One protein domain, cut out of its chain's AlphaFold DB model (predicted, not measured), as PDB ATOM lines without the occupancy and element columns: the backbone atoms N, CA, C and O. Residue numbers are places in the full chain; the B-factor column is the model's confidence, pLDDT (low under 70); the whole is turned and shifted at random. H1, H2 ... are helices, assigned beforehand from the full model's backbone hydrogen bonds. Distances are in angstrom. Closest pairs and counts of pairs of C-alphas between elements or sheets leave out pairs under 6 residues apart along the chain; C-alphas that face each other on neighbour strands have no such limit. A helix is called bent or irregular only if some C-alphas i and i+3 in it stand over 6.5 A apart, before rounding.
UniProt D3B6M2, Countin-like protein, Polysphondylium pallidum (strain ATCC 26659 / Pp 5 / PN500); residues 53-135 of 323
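AT A GLANCE: This is residues 53 to 135 of the 323 residues of the protein "Countin-like protein" of Polysphondylium pallidum (strain ATCC 26659 / Pp 5 / PN500) (UniProt D3B6M2). One long bent helix, H1, makes a bow along one side of the domain, and four shorter helices fill its hollow: H5 packs on the first arm of H1, H2 on the second, H3 packs on H2, and H4 sits near the second arm, H2, H3 and H5. You are reading 83 residues with five named helices, H1 to H5 along the chain, and no named strand, an all-helix domain. It is compact, with a radius of gyration of the C-alphas of 11.6 A, and rounded, spanning 33 by 27 by 21 A.

HOW THE PARTS SIT: Start at H1, residues 58 to 82, assigned as one helix by its hydrogen bonds but bent, with C-alphas 70 and 73 7.6 A apart; its arms, H1a to residue 70 and H1b from residue 73, stand at a steep tilt of 65 degrees. H2, residues 88 to 92, touches H1b, the closest C-alphas being Ile 78 and Ile 91 at 7.0 A. H3, residues 98 to 111, touches H2, with C-alphas 92 and 101 closest at 4.7 A. H4, residues 113 to 119, is close to H3 but not clearly touching, about perpendicular at 84 degrees, with C-alphas 108 and 116 closest at 5.5 A. H5, residues 127 to 133, touches H1a at a steep tilt of 58 degrees, opposite ways, with C-alphas 68 and 127 closest at 4.9 A. H3 and H5 are apart. Each O i to N i+4 pair is within hydrogen-bond range in H1a, H1b, H2 and H5, against 9 of 10 in H3 and 2 of 3 in H4.

IN THESE COORDINATES: Find C-alpha 58 at (267.346, 268.740, 406.394); H1a runs 18.7 A from there, and H1b runs 14.3 A. H3 runs 20.3 A from C-alpha 98. H4 is neither bent nor irregular, but only just: C-alphas 114 and 117 are 6.1 A apart. H5 ends at C-alpha 133, (277.549, 280.451, 404.681).

THE WHOLE: The C-alphas of Ser 55 and Glu 81 are the two farthest apart, 33.7 A, while those of Pro 53 and Ser 135, first and last, are 7.7 A apart. The printed part has no cut and no long link. The model's pLDDT is under 70 at residues 53 to 55.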
ATOM      1  N   PRO A  53     277.256 276.165 416.178       52.97
ATOM      2  CA  PRO A  53     276.702 275.023 415.464       52.97
ATOM      3  C   PRO A  53     275.181 275.021 415.629       52.97
ATOM      4  O   PRO A  53     274.639 274.527 416.617       52.97
ATOM      5  N   PHE A  54     274.487 275.613 414.663       54.88
ATOM      6  CA  PHE A  54     273.058 275.437 414.515       54.88
ATOM      7  C   PHE A  54     272.857 274.026 413.962       54.88
ATOM      8  O   PHE A  54     273.402 273.682 412.913       54.88
ATOM      9  N   SER A  55     272.125 273.186 414.692       56.03
ATOM     10  CA  SER A  55     271.693 271.885 414.183       56.03
ATOM     11  C   SER A  55     270.657 272.139 413.091       56.03
ATOM     12  O   SER A  55     269.460 272.175 413.369       56.03
ATOM     13  N   SER A  56     271.111 272.376 411.861       70.94
ATOM     14  CA  SER A  56     270.221 272.514 410.714       70.94
ATOM     15  C   SER A  56     269.539 271.177 410.452       70.94
ATOM     16  O   SER A  56     270.185 270.149 410.245       70.94
ATOM     17  N   SER A  57     268.208 271.184 410.502       86.75
ATOM     18  CA  SER A  57     267.431 270.067 409.980       86.75
ATOM     19  C   SER A  57     267.557 270.039 408.453       86.75
ATOM     20  O   SER A  57     267.813 271.070 407.823       86.75
ATOM     21  N   ALA A  58     267.363 268.865 407.849       90.00
ATOM     22  CA  ALA A  58     267.346 268.740 406.394       90.00
ATOM     23  C   ALA A  58     266.291 269.665 405.756       90.00
ATOM     24  O   ALA A  58     266.559 270.278 404.727       90.00
ATOM     25  N   GLU A  59     265.142 269.829 406.415       91.19
ATOM     26  CA  GLU A  59     264.044 270.700 405.981       91.19
ATOM     27  C   GLU A  59     264.467 272.172 405.956       91.19
ATOM     28  O   GLU A  59     264.352 272.828 404.929       91.19
ATOM     29  N   THR A  60     265.080 272.667 407.037       91.88
ATOM     30  CA  THR A  60     265.558 274.060 407.110       91.88
ATOM     31  C   THR A  60     266.578 274.379 406.014       91.88
ATOM     32  O   THR A  60     266.601 275.494 405.493       91.88
ATOM     33  N   CYS A  61     267.419 273.407 405.649       94.19
ATOM     34  CA  CYS A  61     268.354 273.569 404.542       94.19
ATOM     35  C   CYS A  61     267.622 273.704 403.200       94.19
ATOM     36  O   CYS A  61     267.917 274.628 402.444       94.19
ATOM     37  N   LEU A  62     266.660 272.823 402.909       95.19
ATOM     38  CA  LEU A  62     265.908 272.869 401.651       95.19
ATOM     39  C   LEU A  62     265.056 274.138 401.537       95.19
ATOM     40  O   LEU A  62     265.100 274.781 400.490       95.19
ATOM     41  N   ASP A  63     264.394 274.557 402.616       94.12
ATOM     42  CA  ASP A  63     263.618 275.803 402.663       94.12
ATOM     43  C   ASP A  63     264.511 277.029 402.415       94.12
ATOM     44  O   ASP A  63     264.151 277.949 401.677       94.12
ATOM     45  N   CYS A  64     265.710 277.040 403.007       95.19
ATOM     46  CA  CYS A  64     266.697 278.084 402.754       95.19
ATOM     47  C   CYS A  64     267.105 278.113 401.275       95.19
ATOM     48  O   CYS A  64     267.168 279.188 400.669       95.19
ATOM     49  N   VAL A  65     267.387 276.942 400.693       96.56
ATOM     50  CA  VAL A  65     267.800 276.846 399.291       96.56
ATOM     51  C   VAL A  65     266.674 277.315 398.381       96.56
ATOM     52  O   VAL A  65     266.942 278.121 397.503       96.56
ATOM     53  N   GLU A  66     265.432 276.887 398.605       96.00
ATOM     54  CA  GLU A  66     264.264 277.323 397.829       96.00
ATOM     55  C   GLU A  66     264.044 278.841 397.923       96.00
ATOM     56  O   GLU A  66     263.796 279.514 396.915       96.00
ATOM     57  N   PHE A  67     264.205 279.405 399.123       96.12
ATOM     58  CA  PHE A  67     264.129 280.846 399.328       96.12
ATOM     59  C   PHE A  67     265.175 281.591 398.487       96.12
ATOM     60  O   PHE A  67     264.825 282.501 397.728       96.12
ATOM     61  N   PHE A  68     266.455 281.218 398.586       96.50
ATOM     62  CA  PHE A  68     267.497 281.891 397.809       96.50
ATOM     63  C   PHE A  68     267.395 281.596 396.320       96.50
ATOM     64  O   PHE A  68     267.652 282.468 395.505       96.50
ATOM     65  N   ASP A  69     266.961 280.414 395.936       95.75
ATOM     66  CA  ASP A  69     266.736 280.076 394.541       95.75
ATOM     67  C   ASP A  69     265.732 281.025 393.863       95.75
ATOM     68  O   ASP A  69     265.942 281.467 392.731       95.75
ATOM     69  N   THR A  70     264.711 281.452 394.608       96.44
ATOM     70  CA  THR A  70     263.734 282.440 394.140       96.44
ATOM     71  C   THR A  70     264.246 283.881 394.251       96.44
ATOM     72  O   THR A  70     264.128 284.660 393.304       96.44
ATOM     73  N   TYR A  71     264.798 284.263 395.408       97.06
ATOM     74  CA  TYR A  71     265.011 285.674 395.760       97.06
ATOM     75  C   TYR A  71     266.465 286.150 395.683       97.06
ATOM     76  O   TYR A  71     266.708 287.356 395.756       97.06
ATOM     77  N   LEU A  72     267.446 285.262 395.495       95.88
ATOM     78  CA  LEU A  72     268.865 285.633 395.435       95.88
ATOM     79  C   LEU A  72     269.155 286.721 394.387       95.88
ATOM     80  O   LEU A  72     269.838 287.678 394.749       95.88
ATOM     81  N   PRO A  73     268.626 286.679 393.143       95.94
ATOM     82  CA  PRO A  73     268.878 287.745 392.172       95.94
ATOM     83  C   PRO A  73     268.369 289.122 392.626       95.94
ATOM     84  O   PRO A  73     269.021 290.137 392.377       95.94
ATOM     85  N   GLU A  74     267.218 289.170 393.306       96.00
ATOM     86  CA  GLU A  74     266.635 290.408 393.837       96.00
ATOM     87  C   GLU A  74     267.464 290.942 395.011       96.00
ATOM     88  O   GLU A  74     267.809 292.123 395.034       96.00
ATOM     89  N   ILE A  75     267.872 290.064 395.933       94.88
ATOM     90  CA  ILE A  75     268.715 290.422 397.082       94.88
ATOM     91  C   ILE A  75     270.088 290.926 396.622       94.88
ATOM     92  O   ILE A  75     270.538 291.975 397.083       94.88
ATOM     93  N   VAL A  76     270.740 290.232 395.680       95.00
ATOM     94  CA  VAL A  76     272.030 290.656 395.104       95.00
ATOM     95  C   VAL A  76     271.905 292.041 394.476       95.00
ATOM     96  O   VAL A  76     272.757 292.904 394.703       95.00
ATOM     97  N   LYS A  77     270.822 292.293 393.732       94.69
ATOM     98  CA  LYS A  77     270.552 293.610 393.152       94.69
ATOM     99  C   LYS A  77     270.394 294.683 394.234       94.69
ATOM    100  O   LYS A  77     271.045 295.718 394.135       94.69
ATOM    101  N   ILE A  78     269.585 294.432 395.266       93.44
ATOM    102  CA  ILE A  78     269.380 295.362 396.389       93.44
ATOM    103  C   ILE A  78     270.717 295.704 397.061       93.44
ATOM    104  O   ILE A  78     271.056 296.876 397.216       93.44
ATOM    105  N   VAL A  79     271.512 294.696 397.421       92.62
ATOM    106  CA  VAL A  79     272.801 294.912 398.096       92.62
ATOM    107  C   VAL A  79     273.778 295.681 397.203       92.62
ATOM    108  O   VAL A  79     274.495 296.558 397.683       92.62
ATOM    109  N   THR A  80     273.773 295.417 395.896       92.75
ATOM    110  CA  THR A  80     274.650 296.110 394.941       92.75
ATOM    111  C   THR A  80     274.228 297.565 394.703       92.75
ATOM    112  O   THR A  80     275.087 298.433 394.563       92.75
ATOM    113  N   GLU A  81     272.924 297.861 394.667       93.69
ATOM    114  CA  GLU A  81     272.405 299.217 394.418       93.69
ATOM    115  C   GLU A  81     272.477 300.125 395.655       93.69
ATOM    116  O   GLU A  81     272.774 301.313 395.530       93.69
ATOM    117  N   TYR A  82     272.215 299.580 396.847       90.19
ATOM    118  CA  TYR A  82     272.142 300.359 398.088       90.19
ATOM    119  C   TYR A  82     273.420 300.288 398.937       90.19
ATOM    120  O   TYR A  82     273.584 301.094 399.855       90.19
ATOM    121  N   GLY A  83     274.343 299.377 398.620       87.88
ATOM    122  CA  GLY A  83     275.621 299.231 399.311       87.88
ATOM    123  C   GLY A  83     275.476 298.697 400.737       87.88
ATOM    124  O   GLY A  83     274.704 297.778 401.004       87.88
ATOM    125  N   VAL A  84     276.256 299.257 401.668       84.69
ATOM    126  CA  VAL A  84     276.240 298.844 403.078       84.69
ATOM    127  C   VAL A  84     274.938 299.301 403.730       84.69
ATOM    128  O   VAL A  84     274.686 300.497 403.865       84.69
ATOM    129  N   VAL A  85     274.127 298.342 404.171       84.00
ATOM    130  CA  VAL A  85     272.850 298.610 404.836       84.00
ATOM    131  C   VAL A  85     272.965 298.329 406.333       84.00
ATOM    132  O   VAL A  85     273.535 297.326 406.750       84.00
ATOM    133  N   GLU A  86     272.421 299.235 407.145       88.38
ATOM    134  CA  GLU A  86     272.574 299.237 408.608       88.38
ATOM    135  C   GLU A  86     271.722 298.182 409.333       88.38
ATOM    136  O   GLU A  86     272.014 297.851 410.479       88.38
ATOM    137  N   SER A  87     270.666 297.652 408.703       94.19
ATOM    138  CA  SER A  87     269.783 296.661 409.329       94.19
ATOM    139  C   SER A  87     269.221 295.631 408.348       94.19
ATOM    140  O   SER A  87     268.986 295.924 407.174       94.19
ATOM    141  N   CYS A  88     268.948 294.431 408.865       94.31
ATOM    142  CA  CYS A  88     268.301 293.343 408.131       94.31
ATOM    143  C   CYS A  88     266.927 293.746 407.602       94.31
ATOM    144  O   CYS A  88     266.649 293.592 406.414       94.31
ATOM    145  N   SER A  89     266.108 294.367 408.457       94.94
ATOM    146  CA  SER A  89     264.783 294.860 408.077       94.94
ATOM    147  C   SER A  89     264.835 295.799 406.870       94.94
ATOM    148  O   SER A  89     263.984 295.679 406.000       94.94
ATOM    149  N   LYS A  90     265.850 296.668 406.754       94.50
ATOM    150  CA  LYS A  90     265.966 297.605 405.626       94.50
ATOM    151  C   LYS A  90     266.339 296.917 404.311       94.50
ATOM    152  O   LYS A  90     265.827 297.325 403.274       94.50
ATOM    153  N   ILE A  91     267.194 295.890 404.341       93.19
ATOM    154  CA  ILE A  91     267.504 295.077 403.148       93.19
ATOM    155  C   ILE A  91     266.250 294.306 402.731       93.19
ATOM    156  O   ILE A  91     265.812 294.364 401.587       93.19
ATOM    157  N   CYS A  92     265.646 293.610 403.689       96.44
ATOM    158  CA  CYS A  92     264.580 292.659 403.430       96.44
ATOM    159  C   CYS A  92     263.226 293.319 403.142       96.44
ATOM    160  O   CYS A  92     262.437 292.759 402.391       96.44
ATOM    161  N   SER A  93     262.963 294.530 403.652       96.38
ATOM    162  CA  SER A  93     261.745 295.294 403.330       96.38
ATOM    163  C   SER A  93     261.676 295.749 401.873       96.38
ATOM    164  O   SER A  93     260.637 296.237 401.441       96.38
ATOM    165  N   MET A  94     262.786 295.659 401.135       95.75
ATOM    166  CA  MET A  94     262.820 295.980 399.709       95.75
ATOM    167  C   MET A  94     262.332 294.818 398.835       95.75
ATOM    168  O   MET A  94     262.054 295.045 397.661       95.75
ATOM    169  N   LEU A  95     262.183 293.611 399.397       95.25
ATOM    170  CA  LEU A  95     261.533 292.499 398.710       95.25
ATOM    171  C   LEU A  95     260.032 292.773 398.604       95.25
ATOM    172  O   LEU A  95     259.366 293.065 399.598       95.25
ATOM    173  N   LEU A  96     259.483 292.636 397.396       94.62
ATOM    174  CA  LEU A  96     258.063 292.921 397.144       94.62
ATOM    175  C   LEU A  96     257.110 291.960 397.872       94.62
ATOM    176  O   LEU A  96     255.955 292.298 398.127       94.62
ATOM    177  N   ASN A  97     257.574 290.751 398.184       96.50
ATOM    178  CA  ASN A  97     256.787 289.733 398.867       96.50
ATOM    179  C   ASN A  97     257.003 289.819 400.390       96.50
ATOM    180  O   ASN A  97     258.122 289.670 400.871       96.50
ATOM    181  N   SER A  98     255.930 290.025 401.160       95.56
ATOM    182  CA  SER A  98     255.994 290.200 402.621       95.56
ATOM    183  C   SER A  98     256.434 288.942 403.375       95.56
ATOM    184  O   SER A  98     257.145 289.038 404.380       95.56
ATOM    185  N   THR A  99     256.052 287.758 402.893       94.75
ATOM    186  CA  THR A  99     256.528 286.480 403.433       94.75
ATOM    187  C   THR A  99     258.023 286.334 403.173       94.75
ATOM    188  O   THR A  99     258.775 286.055 404.102       94.75
ATOM    189  N   ALA A 100     258.479 286.635 401.955       95.25
ATOM    190  CA  ALA A 100     259.895 286.626 401.602       95.25
ATOM    191  C   ALA A 100     260.702 287.650 402.411       95.25
ATOM    192  O   ALA A 100     261.783 287.327 402.893       95.25
ATOM    193  N   ALA A 101     260.169 288.855 402.628       96.50
ATOM    194  CA  ALA A 101     260.777 289.875 403.478       96.50
ATOM    195  C   ALA A 101     260.923 289.393 404.930       96.50
ATOM    196  O   ALA A 101     261.947 289.640 405.569       96.50
ATOM    197  N   THR A 102     259.925 288.669 405.439       95.88
ATOM    198  CA  THR A 102     259.963 288.075 406.781       95.88
ATOM    199  C   THR A 102     261.034 286.990 406.863       95.88
ATOM    200  O   THR A 102     261.904 287.067 407.727       95.88
ATOM    201  N   THR A 103     261.035 286.034 405.929       94.12
ATOM    202  CA  THR A 103     262.046 284.967 405.857       94.12
ATOM    203  C   THR A 103     263.454 285.543 405.708       94.12
ATOM    204  O   THR A 103     264.347 285.181 406.465       94.12
ATOM    205  N   CYS A 104     263.639 286.510 404.809       95.94
ATOM    206  CA  CYS A 104     264.888 287.253 404.646       95.94
ATOM    207  C   CYS A 104     265.346 287.883 405.965       95.94
ATOM    208  O   CYS A 104     266.511 287.751 406.335       95.94
ATOM    209  N   THR A 105     264.433 288.551 406.684       95.94
ATOM    210  CA  THR A 105     264.753 289.225 407.951       95.94
ATOM    211  C   THR A 105     265.223 288.209 408.983       95.94
ATOM    212  O   THR A 105     266.274 288.410 409.577       95.94
ATOM    213  N   VAL A 106     264.524 287.075 409.112       93.19
ATOM    214  CA  VAL A 106     264.915 285.984 410.016       93.19
ATOM    215  C   VAL A 106     266.300 285.435 409.658       93.19
ATOM    216  O   VAL A 106     267.162 285.354 410.531       93.19
ATOM    217  N   LEU A 107     266.553 285.102 408.387       92.12
ATOM    218  CA  LEU A 107     267.854 284.574 407.946       92.12
ATOM    219  C   LEU A 107     268.993 285.583 408.172       92.12
ATOM    220  O   LEU A 107     270.095 285.204 408.569       92.12
ATOM    221  N   CYS A 108     268.726 286.869 407.947       94.12
ATOM    222  CA  CYS A 108     269.687 287.940 408.176       94.12
ATOM    223  C   CYS A 108     269.958 288.168 409.670       94.12
ATOM    224  O   CYS A 108     271.119 288.298 410.062       94.12
ATOM    225  N   ASP A 109     268.923 288.176 410.510       92.62
ATOM    226  CA  ASP A 109     269.051 288.385 411.956       92.62
ATOM    227  C   ASP A 109     269.849 287.252 412.616       92.62
ATOM    228  O   ASP A 109     270.658 287.508 413.508       92.62
ATOM    229  N   VAL A 110     269.692 286.013 412.131       88.25
ATOM    230  CA  VAL A 110     270.436 284.839 412.622       88.25
ATOM    231  C   VAL A 110     271.950 285.006 412.462       88.25
ATOM    232  O   VAL A 110     272.710 284.628 413.355       88.25
ATOM    233  N   ILE A 111     272.412 285.574 411.349       91.56
ATOM    234  CA  ILE A 111     273.854 285.711 411.074       91.56
ATOM    235  C   ILE A 111     274.417 287.099 411.386       91.56
ATOM    236  O   ILE A 111     275.638 287.257 411.502       91.56
ATOM    237  N   GLY A 112     273.537 288.090 411.510       92.62
ATOM    238  CA  GLY A 112     273.853 289.502 411.649       92.62
ATOM    239  C   GLY A 112     273.970 290.225 410.306       92.62
ATOM    240  O   GLY A 112     274.597 289.742 409.357       92.62
ATOM    241  N   VAL A 113     273.433 291.450 410.266       94.06
ATOM    242  CA  VAL A 113     273.376 292.297 409.062       94.06
ATOM    243  C   VAL A 113     274.720 292.419 408.349       94.06
ATOM    244  O   VAL A 113     274.775 292.281 407.131       94.06
ATOM    245  N   GLU A 114     275.814 292.605 409.094       92.56
ATOM    246  CA  GLU A 114     277.143 292.807 408.515       92.56
ATOM    247  C   GLU A 114     277.613 291.604 407.690       92.56
ATOM    248  O   GLU A 114     278.237 291.780 406.646       92.56
ATOM    249  N   LYS A 115     277.321 290.381 408.144       90.69
ATOM    250  CA  LYS A 115     277.676 289.170 407.399       90.69
ATOM    251  C   LYS A 115     276.725 288.963 406.230       90.69
ATOM    252  O   LYS A 115     277.181 288.614 405.147       90.69
ATOM    253  N   PHE A 116     275.436 289.219 406.442       92.56
ATOM    254  CA  PHE A 116     274.397 288.989 405.444       92.56
ATOM    255  C   PHE A 116     274.667 289.714 404.135       92.56
ATOM    256  O   PHE A 116     274.808 289.054 403.111       92.56
ATOM    257  N   TRP A 117     274.836 291.038 404.143       92.44
ATOM    258  CA  TRP A 117     275.068 291.746 402.881       92.44
ATOM    259  C   TRP A 117     276.412 291.366 402.233       92.44
ATOM    260  O   TRP A 117     276.499 291.289 401.011       92.44
ATOM    261  N   LYS A 118     277.449 291.056 403.030       92.25
ATOM    262  CA  LYS A 118     278.771 290.659 402.510       92.25
ATOM    263  C   LYS A 118     278.749 289.327 401.767       92.25
ATOM    264  O   LYS A 118     279.522 289.170 400.828       92.25
ATOM    265  N   ILE A 119     277.882 288.388 402.154       92.62
ATOM    266  CA  ILE A 119     277.731 287.105 401.448       92.62
ATOM    267  C   ILE A 119     277.348 287.335 399.982       92.62
ATOM    268  O   ILE A 119     277.878 286.669 399.099       92.62
ATOM    269  N   PHE A 120     276.492 288.322 399.709       91.94
ATOM    270  CA  PHE A 120     276.036 288.637 398.350       91.94
ATOM    271  C   PHE A 120     277.055 289.414 397.513       91.94
ATOM    272  O   PHE A 120     276.800 289.672 396.340       91.94
ATOM    273  N   LEU A 121     278.201 289.778 398.096       91.25
ATOM    274  CA  LEU A 121     279.347 290.329 397.371       91.25
ATOM    275  C   LEU A 121     280.404 289.276 397.029       91.25
ATOM    276  O   LEU A 121     281.437 289.619 396.457       91.25
ATOM    277  N   LEU A 122     280.188 288.019 397.417       91.44
ATOM    278  CA  LEU A 122     281.072 286.929 397.037       91.44
ATOM    279  C   LEU A 122     280.824 286.542 395.578       91.44
ATOM    280  O   LEU A 122     279.679 286.434 395.135       91.44
ATOM    281  N   ASP A 123     281.913 286.284 394.861       88.88
ATOM    282  CA  ASP A 123     281.853 285.720 393.518       88.88
ATOM    283  C   ASP A 123     281.186 284.333 393.551       88.88
ATOM    284  O   ASP A 123     281.333 283.575 394.516       88.88
ATOM    285  N   ASP A 124     280.451 284.006 392.485       90.31
ATOM    286  CA  ASP A 124     279.743 282.730 392.305       90.31
ATOM    287  C   ASP A 124     278.756 282.377 393.440       90.31
ATOM    288  O   ASP A 124     278.492 281.196 393.706       90.31
ATOM    289  N   ILE A 125     278.184 283.387 394.114       95.00
ATOM    290  CA  ILE A 125     277.137 283.153 395.109       95.00
ATOM    291  C   ILE A 125     275.940 282.449 394.464       95.00
ATOM    292  O   ILE A 125     275.390 282.884 393.452       95.00
ATOM    293  N   ASN A 126     275.538 281.342 395.077       95.69
ATOM    294  CA  ASN A 126     274.414 280.531 394.646       95.69
ATOM    295  C   ASN A 126     273.568 280.103 395.853       95.69
ATOM    296  O   ASN A 126     274.025 280.262 396.991       95.69
ATOM    297  N   PRO A 127     272.349 279.575 395.645       96.69
ATOM    298  CA  PRO A 127     271.439 279.267 396.742       96.69
ATOM    299  C   PRO A 127     272.018 278.305 397.787       96.69
ATOM    300  O   PRO A 127     271.930 278.577 398.984       96.69
ATOM    301  N   ILE A 128     272.677 277.221 397.358       97.06
ATOM    302  CA  ILE A 128     273.258 276.236 398.283       97.06
ATOM    303  C   ILE A 128     274.415 276.865 399.065       97.06
ATOM    304  O   ILE A 128     274.481 276.736 400.290       97.06
ATOM    305  N   TYR A 129     275.295 277.600 398.385       96.06
ATOM    306  CA  TYR A 129     276.442 278.242 399.018       96.06
ATOM    307  C   TYR A 129     276.029 279.349 399.995       96.06
ATOM    308  O   TYR A 129     276.575 279.423 401.098       96.06
ATOM    309  N   ALA A 130     275.017 280.152 399.654       95.56
ATOM    310  CA  ALA A 130     274.431 281.129 400.568       95.56
ATOM    311  C   ALA A 130     273.929 280.443 401.847       95.56
ATOM    312  O   ALA A 130     274.312 280.841 402.948       95.56
ATOM    313  N   CYS A 131     273.171 279.348 401.715       95.44
ATOM    314  CA  CYS A 131     272.671 278.579 402.855       95.44
ATOM    315  C   CYS A 131     273.771 277.939 403.709       95.44
ATOM    316  O   CYS A 131     273.637 277.847 404.931       95.44
ATOM    317  N   GLN A 132     274.874 277.517 403.089       94.44
ATOM    318  CA  GLN A 132     276.048 277.000 403.795       94.44
ATOM    319  C   GLN A 132     276.766 278.107 404.583       94.44
ATOM    320  O   GLN A 132     277.132 277.899 405.739       94.44
ATOM    321  N   LEU A 133     276.917 279.306 404.009       93.00
ATOM    322  CA  LEU A 133     277.549 280.451 404.681       93.00
ATOM    323  C   LEU A 133     276.756 280.937 405.894       93.00
ATOM    324  O   LEU A 133     277.348 281.372 406.882       93.00
ATOM    325  N   ILE A 134     275.430 280.813 405.846       92.19
ATOM    326  CA  ILE A 134     274.554 281.140 406.976       92.19
ATOM    327  C   ILE A 134     274.298 279.949 407.909       92.19
ATOM    328  O   ILE A 134     273.486 280.047 408.825       92.19
ATOM    329  N   SER A 135     274.981 278.821 407.680       91.12
ATOM    330  CA  SER A 135     274.864 277.574 408.456       91.12
ATOM    331  C   SER A 135     273.453 276.974 408.526       91.12
ATOM    332  O   SER A 135     273.170 276.133 409.378       91.12
TER     333      SER A 135